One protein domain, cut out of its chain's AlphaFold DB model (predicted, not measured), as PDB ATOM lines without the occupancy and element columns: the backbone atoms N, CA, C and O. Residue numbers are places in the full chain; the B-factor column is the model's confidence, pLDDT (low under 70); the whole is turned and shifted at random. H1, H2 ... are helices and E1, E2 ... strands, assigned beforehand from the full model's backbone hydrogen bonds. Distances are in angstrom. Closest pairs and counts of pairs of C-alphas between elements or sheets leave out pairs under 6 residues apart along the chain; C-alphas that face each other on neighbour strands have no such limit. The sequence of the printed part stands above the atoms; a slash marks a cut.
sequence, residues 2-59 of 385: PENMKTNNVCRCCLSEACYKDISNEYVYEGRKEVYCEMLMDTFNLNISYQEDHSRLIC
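Overview. This is residues 2 to 59 of the 385 residues of an uncharacterized protein of Pectinophora gossypiella (UniProt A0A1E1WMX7). Little regular structure: a long loop chain, residues 2 to 25, leads into a small two-stranded hairpin, E1 and E2, whose tip sticks out at residues 28 to 33, then a short helix, H1, and a last loop stretch, residues 45 to 59. The 58 printed residues hold E1, E2, H1 in that order, the sheet E1 - E2 antiparallel; the class is mixed, with 17 residues in named elements. It is only just loose, close to compact, radius of gyration of the C-alphas 12.5 A, a rod spanning 46 by 22 by 17 A.

Arrangement. Residues 21 to 22 pair antiparallel with residues 57 to 58. E1, residues 26 to 29, and E2, residues 32 to 35, form a hairpin at 142 degrees; N 27 and O 34 are within hydrogen-bond range, 2.8 A. A tight link joins E2 to H1, residues 36 to 44, in which every O i to N i+4 pair is within hydrogen-bond range.

Along the chain. E1 begins at C-alpha 26 (125.169, 162.053, 121.698); E1 and E2 each measure 10.1 A. H1, 11.6 A, ends at C-alpha 44 (140.234, 151.081, 118.212).

Size, cuts and confidence. The farthest C-alphas, Pro 2 and Gly 31, are 47.1 A apart. The printed part has no cut. pLDDT is under 70 at residues 2 to 8, 18 to 19 and 49 to 54.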
ATOM      1  N   PRO A   2     114.407 126.563 116.005       37.50
ATOM      2  CA  PRO A   2     114.974 127.374 117.077       37.50
ATOM      3  C   PRO A   2     114.177 128.674 117.233       37.50
ATOM      4  O   PRO A   2     113.738 129.257 116.241       37.50
ATOM      5  N   GLU A   3     113.983 129.115 118.470       39.00
ATOM      6  CA  GLU A   3     113.377 130.410 118.774       39.00
ATOM      7  C   GLU A   3     114.450 131.505 118.707       39.00
ATOM      8  O   GLU A   3     115.561 131.324 119.209       39.00
ATOM      9  N   ASN A   4     114.133 132.650 118.094       42.03
ATOM     10  CA  ASN A   4     115.056 133.784 118.014       42.03
ATOM     11  C   ASN A   4     115.223 134.442 119.396       42.03
ATOM     12  O   ASN A   4     114.472 135.354 119.757       42.03
ATOM     13  N   MET A   5     116.230 134.010 120.159       42.53
ATOM     14  CA  MET A   5     116.684 134.722 121.356       42.53
ATOM     15  C   MET A   5     117.228 136.101 120.955       42.53
ATOM     16  O   MET A   5     118.254 136.204 120.287       42.53
ATOM     17  N   LYS A   6     116.519 137.167 121.341       48.56
ATOM     18  CA  LYS A   6     116.826 138.548 120.937       48.56
ATOM     19  C   LYS A   6     118.131 139.042 121.573       48.56
ATOM     20  O   LYS A   6     118.165 139.365 122.758       48.56
ATOM     21  N   THR A   7     119.177 139.179 120.768       53.75
ATOM     22  CA  THR A   7     120.534 139.626 121.140       53.75
ATOM     23  C   THR A   7     120.662 141.139 121.407       53.75
ATOM     24  O   THR A   7     121.673 141.760 121.073       53.75
ATOM     25  N   ASN A   8     119.641 141.758 122.014       60.44
ATOM     26  CA  ASN A   8     119.444 143.215 121.977       60.44
ATOM     27  C   ASN A   8     119.722 143.963 123.299       60.44
ATOM     28  O   ASN A   8     119.797 145.186 123.263       60.44
ATOM     29  N   ASN A   9     119.933 143.267 124.427       73.25
ATOM     30  CA  ASN A   9     120.043 143.884 125.767       73.25
ATOM     31  C   ASN A   9     121.417 143.696 126.464       73.25
ATOM     32  O   ASN A   9     121.508 143.793 127.687       73.25
ATOM     33  N   VAL A  10     122.489 143.421 125.712       83.94
ATOM     34  CA  VAL A  10     123.846 143.156 126.253       83.94
ATOM     35  C   VAL A  10     124.868 144.217 125.840       83.94
ATOM     36  O   VAL A  10     124.737 144.813 124.773       83.94
ATOM     37  N   CYS A  11     125.920 144.436 126.633       87.06
ATOM     38  CA  CYS A  11     126.967 145.409 126.294       87.06
ATOM     39  C   CYS A  11     127.671 145.054 124.977       87.06
ATOM     40  O   CYS A  11     128.318 144.010 124.884       87.06
ATOM     41  N   ARG A  12     127.671 145.950 123.984       86.12
ATOM     42  CA  ARG A  12     128.366 145.725 122.704       86.12
ATOM     43  C   ARG A  12     129.893 145.608 122.851       86.12
ATOM     44  O   ARG A  12     130.542 145.074 121.957       86.12
ATOM     45  N   CYS A  13     130.454 146.048 123.982       84.94
ATOM     46  CA  CYS A  13     131.890 146.004 124.285       84.94
ATOM     47  C   CYS A  13     132.323 144.857 125.223       84.94
ATOM     48  O   CYS A  13     133.510 144.539 125.261       84.94
ATOM     49  N   CYS A  14     131.418 144.256 126.009       87.69
ATOM     50  CA  CYS A  14     131.781 143.210 126.988       87.69
ATOM     51  C   CYS A  14     130.693 142.157 127.285       87.69
ATOM     52  O   CYS A  14     130.884 141.320 128.163       87.69
ATOM     53  N   LEU A  15     129.572 142.186 126.557       85.94
ATOM     54  CA  LEU A  15     128.428 141.268 126.648       85.94
ATOM     55  C   LEU A  15     127.707 141.203 128.013       85.94
ATOM     56  O   LEU A  15     126.903 140.302 128.228       85.94
ATOM     57  N   SER A  16     127.933 142.158 128.922       82.19
ATOM     58  CA  SER A  16     127.241 142.209 130.219       82.19
ATOM     59  C   SER A  16     125.754 142.581 130.106       82.19
ATOM     60  O   SER A  16     125.364 143.421 129.296       82.19
ATOM     61  N   GLU A  17     124.930 141.978 130.963       72.62
ATOM     62  CA  GLU A  17     123.478 142.196 131.065       72.62
ATOM     63  C   GLU A  17     123.148 143.319 132.071       72.62
ATOM     64  O   GLU A  17     122.583 143.074 133.135       72.62
ATOM     65  N   ALA A  18     123.549 144.561 131.768       62.72
ATOM     66  CA  ALA A  18     123.246 145.744 132.595       62.72
ATOM     67  C   ALA A  18     123.398 147.071 131.815       62.72
ATOM     68  O   ALA A  18     124.038 148.014 132.284       62.72
ATOM     69  N   CYS A  19     122.892 147.143 130.580       69.31
ATOM     70  CA  CYS A  19     123.174 148.260 129.669       69.31
ATOM     71  C   CYS A  19     121.941 149.107 129.365       69.31
ATOM     72  O   CYS A  19     120.847 148.579 129.197       69.31
ATOM     73  N   TYR A  20     122.143 150.424 129.278       72.19
ATOM     74  CA  TYR A  20     121.046 151.390 129.140       72.19
ATOM     75  C   TYR A  20     121.399 152.676 128.369       72.19
ATOM     76  O   TYR A  20     120.496 153.423 128.000       72.19
ATOM     77  N   LYS A  21     122.683 152.927 128.077       82.12
ATOM     78  CA  LYS A  21     123.132 153.993 127.166       82.12
ATOM     79  C   LYS A  21     123.356 153.378 125.778       82.12
ATOM     80  O   LYS A  21     124.017 152.347 125.673       82.12
ATOM     81  N   ASP A  22     122.779 153.968 124.731       86.81
ATOM     82  CA  ASP A  22     123.007 153.574 123.328       86.81
ATOM     83  C   ASP A  22     124.309 154.205 122.813       86.81
ATOM     84  O   ASP A  22     124.558 155.380 123.085       86.81
ATOM     85  N   ILE A  23     125.137 153.443 122.096       88.62
ATOM     86  CA  ILE A  23     126.444 153.885 121.584       88.62
ATOM     87  C   ILE A  23     126.370 154.991 120.525       88.62
ATOM     88  O   ILE A  23     127.363 155.688 120.330       88.62
ATOM     89  N   SER A  24     125.241 155.127 119.827       87.81
ATOM     90  CA  SER A  24     125.057 156.072 118.719       87.81
ATOM     91  C   SER A  24     124.347 157.365 119.123       87.81
ATOM     92  O   SER A  24     124.189 158.253 118.289       87.81
ATOM     93  N   ASN A  25     123.930 157.492 120.385       87.69
ATOM     94  CA  ASN A  25     123.413 158.748 120.919       87.69
ATOM     95  C   ASN A  25     124.556 159.702 121.292       87.69
ATOM     96  O   ASN A  25     125.633 159.272 121.708       87.69
ATOM     97  N   GLU A  26     124.287 161.003 121.189       91.31
ATOM     98  CA  GLU A  26     125.169 162.053 121.698       91.31
ATOM     99  C   GLU A  26     124.950 162.240 123.208       91.31
ATOM    100  O   GLU A  26     123.820 162.426 123.662       91.31
ATOM    101  N   TYR A  27     126.037 162.213 123.975       87.88
ATOM    102  CA  TYR A  27     126.071 162.539 125.400       87.88
ATOM    103  C   TYR A  27     126.978 163.747 125.637       87.88
ATOM    104  O   TYR A  27     127.831 164.075 124.813       87.88
ATOM    105  N   VAL A  28     126.817 164.394 126.790       83.81
ATOM    106  CA  VAL A  28     127.725 165.444 127.261       83.81
ATOM    107  C   VAL A  28     128.357 164.986 128.568       83.81
ATOM    108  O   VAL A  28     127.657 164.509 129.460       83.81
ATOM    109  N   TYR A  29     129.673 165.126 128.677       80.75
ATOM    110  CA  TYR A  29     130.447 164.794 129.868       80.75
ATOM    111  C   TYR A  29     131.600 165.791 130.017       80.75
ATOM    112  O   TYR A  29     132.292 166.067 129.040       80.75
ATOM    113  N   GLU A  30     131.753 166.395 131.200       74.44
ATOM    114  CA  GLU A  30     132.724 167.482 131.458       74.44
ATOM    115  C   GLU A  30     132.686 168.587 130.370       74.44
ATOM    116  O   GLU A  30     133.700 169.056 129.856       74.44
ATOM    117  N   GLY A  31     131.470 168.956 129.940       75.62
ATOM    118  CA  GLY A  31     131.212 169.942 128.878       75.62
ATOM    119  C   GLY A  31     131.534 169.486 127.446       75.62
ATOM    120  O   GLY A  31     131.233 170.207 126.493       75.62
ATOM    121  N   ARG A  32     132.113 168.295 127.257       76.44
ATOM    122  CA  ARG A  32     132.510 167.743 125.953       76.44
ATOM    123  C   ARG A  32     131.406 166.842 125.400       76.44
ATOM    124  O   ARG A  32     130.805 166.066 126.137       76.44
ATOM    125  N   LYS A  33     131.145 166.947 124.095       87.88
ATOM    126  CA  LYS A  33     130.248 166.037 123.365       87.88
ATOM    127  C   LYS A  33     130.947 164.695 123.141       87.88
ATOM    128  O   LYS A  33     132.090 164.667 122.686       87.88
ATOM    129  N   GLU A  34     130.247 163.603 123.417       92.00
ATOM    130  CA  GLU A  34     130.721 162.229 123.251       92.00
ATOM    131  C   GLU A  34     129.687 161.385 122.500       92.00
ATOM    132  O   GLU A  34     128.519 161.332 122.886       92.00
ATOM    133  N   VAL A  35     130.128 160.664 121.468       92.19
ATOM    134  CA  VAL A  35     129.343 159.623 120.791       92.19
ATOM    135  C   VAL A  35     130.161 158.334 120.857       92.19
ATOM    136  O   VAL A  35     131.243 158.242 120.276       92.19
ATOM    137  N   TYR A  36     129.693 157.327 121.596       92.19
ATOM    138  CA  TYR A  36     130.548 156.184 121.942       92.19
ATOM    139  C   TYR A  36     130.921 155.306 120.737       92.19
ATOM    140  O   TYR A  36     132.006 154.728 120.729       92.19
ATOM    141  N   CYS A  37     130.090 155.229 119.688       89.69
ATOM    142  CA  CYS A  37     130.467 154.540 118.450       89.69
ATOM    143  C   CYS A  37     131.568 155.282 117.674       89.69
ATOM    144  O   CYS A  37     132.442 154.631 117.102       89.69
ATOM    145  N   GLU A  38     131.580 156.619 117.707       89.25
ATOM    146  CA  GLU A  38     132.670 157.420 117.139       89.25
ATOM    147  C   GLU A  38     133.942 157.235 117.967       89.25
ATOM    148  O   GLU A  38     134.978 156.900 117.410       89.25
ATOM    149  N   MET A  39     133.862 157.296 119.301       92.19
ATOM    150  CA  MET A  39     135.009 157.036 120.184       92.19
ATOM    151  C   MET A  39     135.589 155.618 120.021       92.19
ATOM    152  O   MET A  39     136.801 155.438 120.134       92.19
ATOM    153  N   LEU A  40     134.766 154.603 119.729       91.00
ATOM    154  CA  LEU A  40     135.227 153.235 119.440       91.00
ATOM    155  C   LEU A  40     135.964 153.142 118.090       91.00
ATOM    156  O   LEU A  40     136.954 152.408 117.990       91.00
ATOM    157  N   MET A  41     135.563 153.931 117.090       88.44
ATOM    158  CA  MET A  41     136.323 154.118 115.849       88.44
ATOM    159  C   MET A  41     137.626 154.895 116.112       88.44
ATOM    160  O   MET A  41     138.716 154.402 115.824       88.44
ATOM    161  N   ASP A  42     137.531 156.060 116.748       86.06
ATOM    162  CA  ASP A  42     138.636 156.978 117.044       86.06
ATOM    163  C   ASP A  42     139.643 156.431 118.059       86.06
ATOM    164  O   ASP A  42     140.728 156.986 118.202       86.06
ATOM    165  N   THR A  43     139.338 155.325 118.739       91.69
ATOM    166  CA  THR A  43     140.271 154.649 119.651       91.69
ATOM    167  C   THR A  43     140.790 153.340 119.068       91.69
ATOM    168  O   THR A  43     142.002 153.145 119.014       91.69
ATOM    169  N   PHE A  44     139.901 152.464 118.584       90.81
ATOM    170  CA  PHE A  44     140.234 151.081 118.212       90.81
ATOM    171  C   PHE A  44     140.022 150.757 116.723       90.81
ATOM    172  O   PHE A  44     140.232 149.615 116.316       90.81
ATOM    173  N   ASN A  45     139.605 151.733 115.910       87.38
ATOM    174  CA  ASN A  45     139.244 151.570 114.498       87.38
ATOM    175  C   ASN A  45     138.133 150.515 114.277       87.38
ATOM    176  O   ASN A  45     138.133 149.774 113.290       87.38
ATOM    177  N   LEU A  46     137.190 150.431 115.227       85.38
ATOM    178  CA  LEU A  46     136.071 149.487 115.217       85.38
ATOM    179  C   LEU A  46     134.794 150.147 114.684       85.38
ATOM    180  O   LEU A  46     134.096 150.850 115.411       85.38
ATOM    181  N   ASN A  47     134.454 149.865 113.426       79.56
ATOM    182  CA  ASN A  47     133.180 150.278 112.838       79.56
ATOM    183  C   ASN A  47     132.044 149.345 113.296       79.56
ATOM    184  O   ASN A  47     132.059 148.149 112.994       79.56
ATOM    185  N   ILE A  48     131.049 149.876 114.011       78.00
ATOM    186  CA  ILE A  48     129.920 149.090 114.521       78.00
ATOM    187  C   ILE A  48     128.737 149.195 113.552       78.00
ATOM    188  O   ILE A  48     128.029 150.195 113.509       78.00
ATOM    189  N   SER A  49     128.518 148.121 112.785       65.44
ATOM    190  CA  SER A  49     127.404 147.999 111.833       65.44
ATOM    191  C   SER A  49     126.035 148.180 112.504       65.44
ATOM    192  O   SER A  49     125.745 147.555 113.531       65.44
ATOM    193  N   TYR A  50     125.180 148.984 111.862       64.06
ATOM    194  CA  TYR A  50     123.840 149.380 112.314       64.06
ATOM    195  C   TYR A  50     122.744 148.306 112.150       64.06
ATOM    196  O   TYR A  50     121.574 148.607 112.386       64.06
ATOM    197  N   GLN A  51     123.085 147.074 111.758       61.31
ATOM    198  CA  GLN A  51     122.113 145.985 111.557       61.31
ATOM    199  C   GLN A  51     121.219 145.760 112.793       61.31
ATOM    200  O   GLN A  51     121.676 145.828 113.933       61.31
ATOM    201  N   GLU A  52     119.928 145.526 112.547       56.59
ATOM    202  CA  GLU A  52     118.853 145.697 113.539       56.59
ATOM    203  C   GLU A  52     118.783 144.578 114.601       56.59
ATOM    204  O   GLU A  52     118.207 144.769 115.673       56.59
ATOM    205  N   ASP A  53     119.437 143.440 114.349       59.19
ATOM    206  CA  ASP A  53     119.441 142.244 115.207       59.19
ATOM    207  C   ASP A  53     120.507 142.253 116.326       59.19
ATOM    208  O   ASP A  53     120.759 141.225 116.967       59.19
ATOM    209  N   HIS A  54     121.226 143.361 116.537       67.69
ATOM    210  CA  HIS A  54     122.364 143.418 117.465       67.69
ATOM    211  C   HIS A  54     122.264 144.590 118.445       67.69
ATOM    212  O   HIS A  54     122.144 145.742 118.028       67.69
ATOM    213  N   SER A  55     122.423 144.305 119.744       74.19
ATOM    214  CA  SER A  55     122.454 145.315 120.812       74.19
ATOM    215  C   SER A  55     123.351 146.509 120.481       74.19
ATOM    216  O   SER A  55     124.541 146.353 120.179       74.19
ATOM    217  N   ARG A  56     122.787 147.711 120.590       81.56
ATOM    218  CA  ARG A  56     123.492 148.996 120.472       81.56
ATOM    219  C   ARG A  56     123.880 149.572 121.839       81.56
ATOM    220  O   ARG A  56     124.326 150.706 121.928       81.56
ATOM    221  N   LEU A  57     123.715 148.806 122.917       87.69
ATOM    222  CA  LEU A  57     123.874 149.306 124.281       87.69
ATOM    223  C   LEU A  57     125.310 149.141 124.803       87.69
ATOM    224  O   LEU A  57     126.013 148.190 124.455       87.69
ATOM    225  N   ILE A  58     125.725 150.034 125.700       88.31
ATOM    226  CA  ILE A  58     127.002 149.993 126.424       88.31
ATOM    227  C   ILE A  58     126.762 150.143 127.940       88.31
ATOM    228  O   ILE A  58     125.798 150.781 128.372       88.31
ATOM    229  N   CYS A  59     127.600 149.500 128.763       88.81
ATOM    230  CA  CYS A  59     127.615 149.678 130.224       88.81
ATOM    231  C   CYS A  59     128.649 150.728 130.648       88.81
ATOM    232  O   CYS A  59     129.595 151.027 129.919       88.81
TER     233      CYS A  59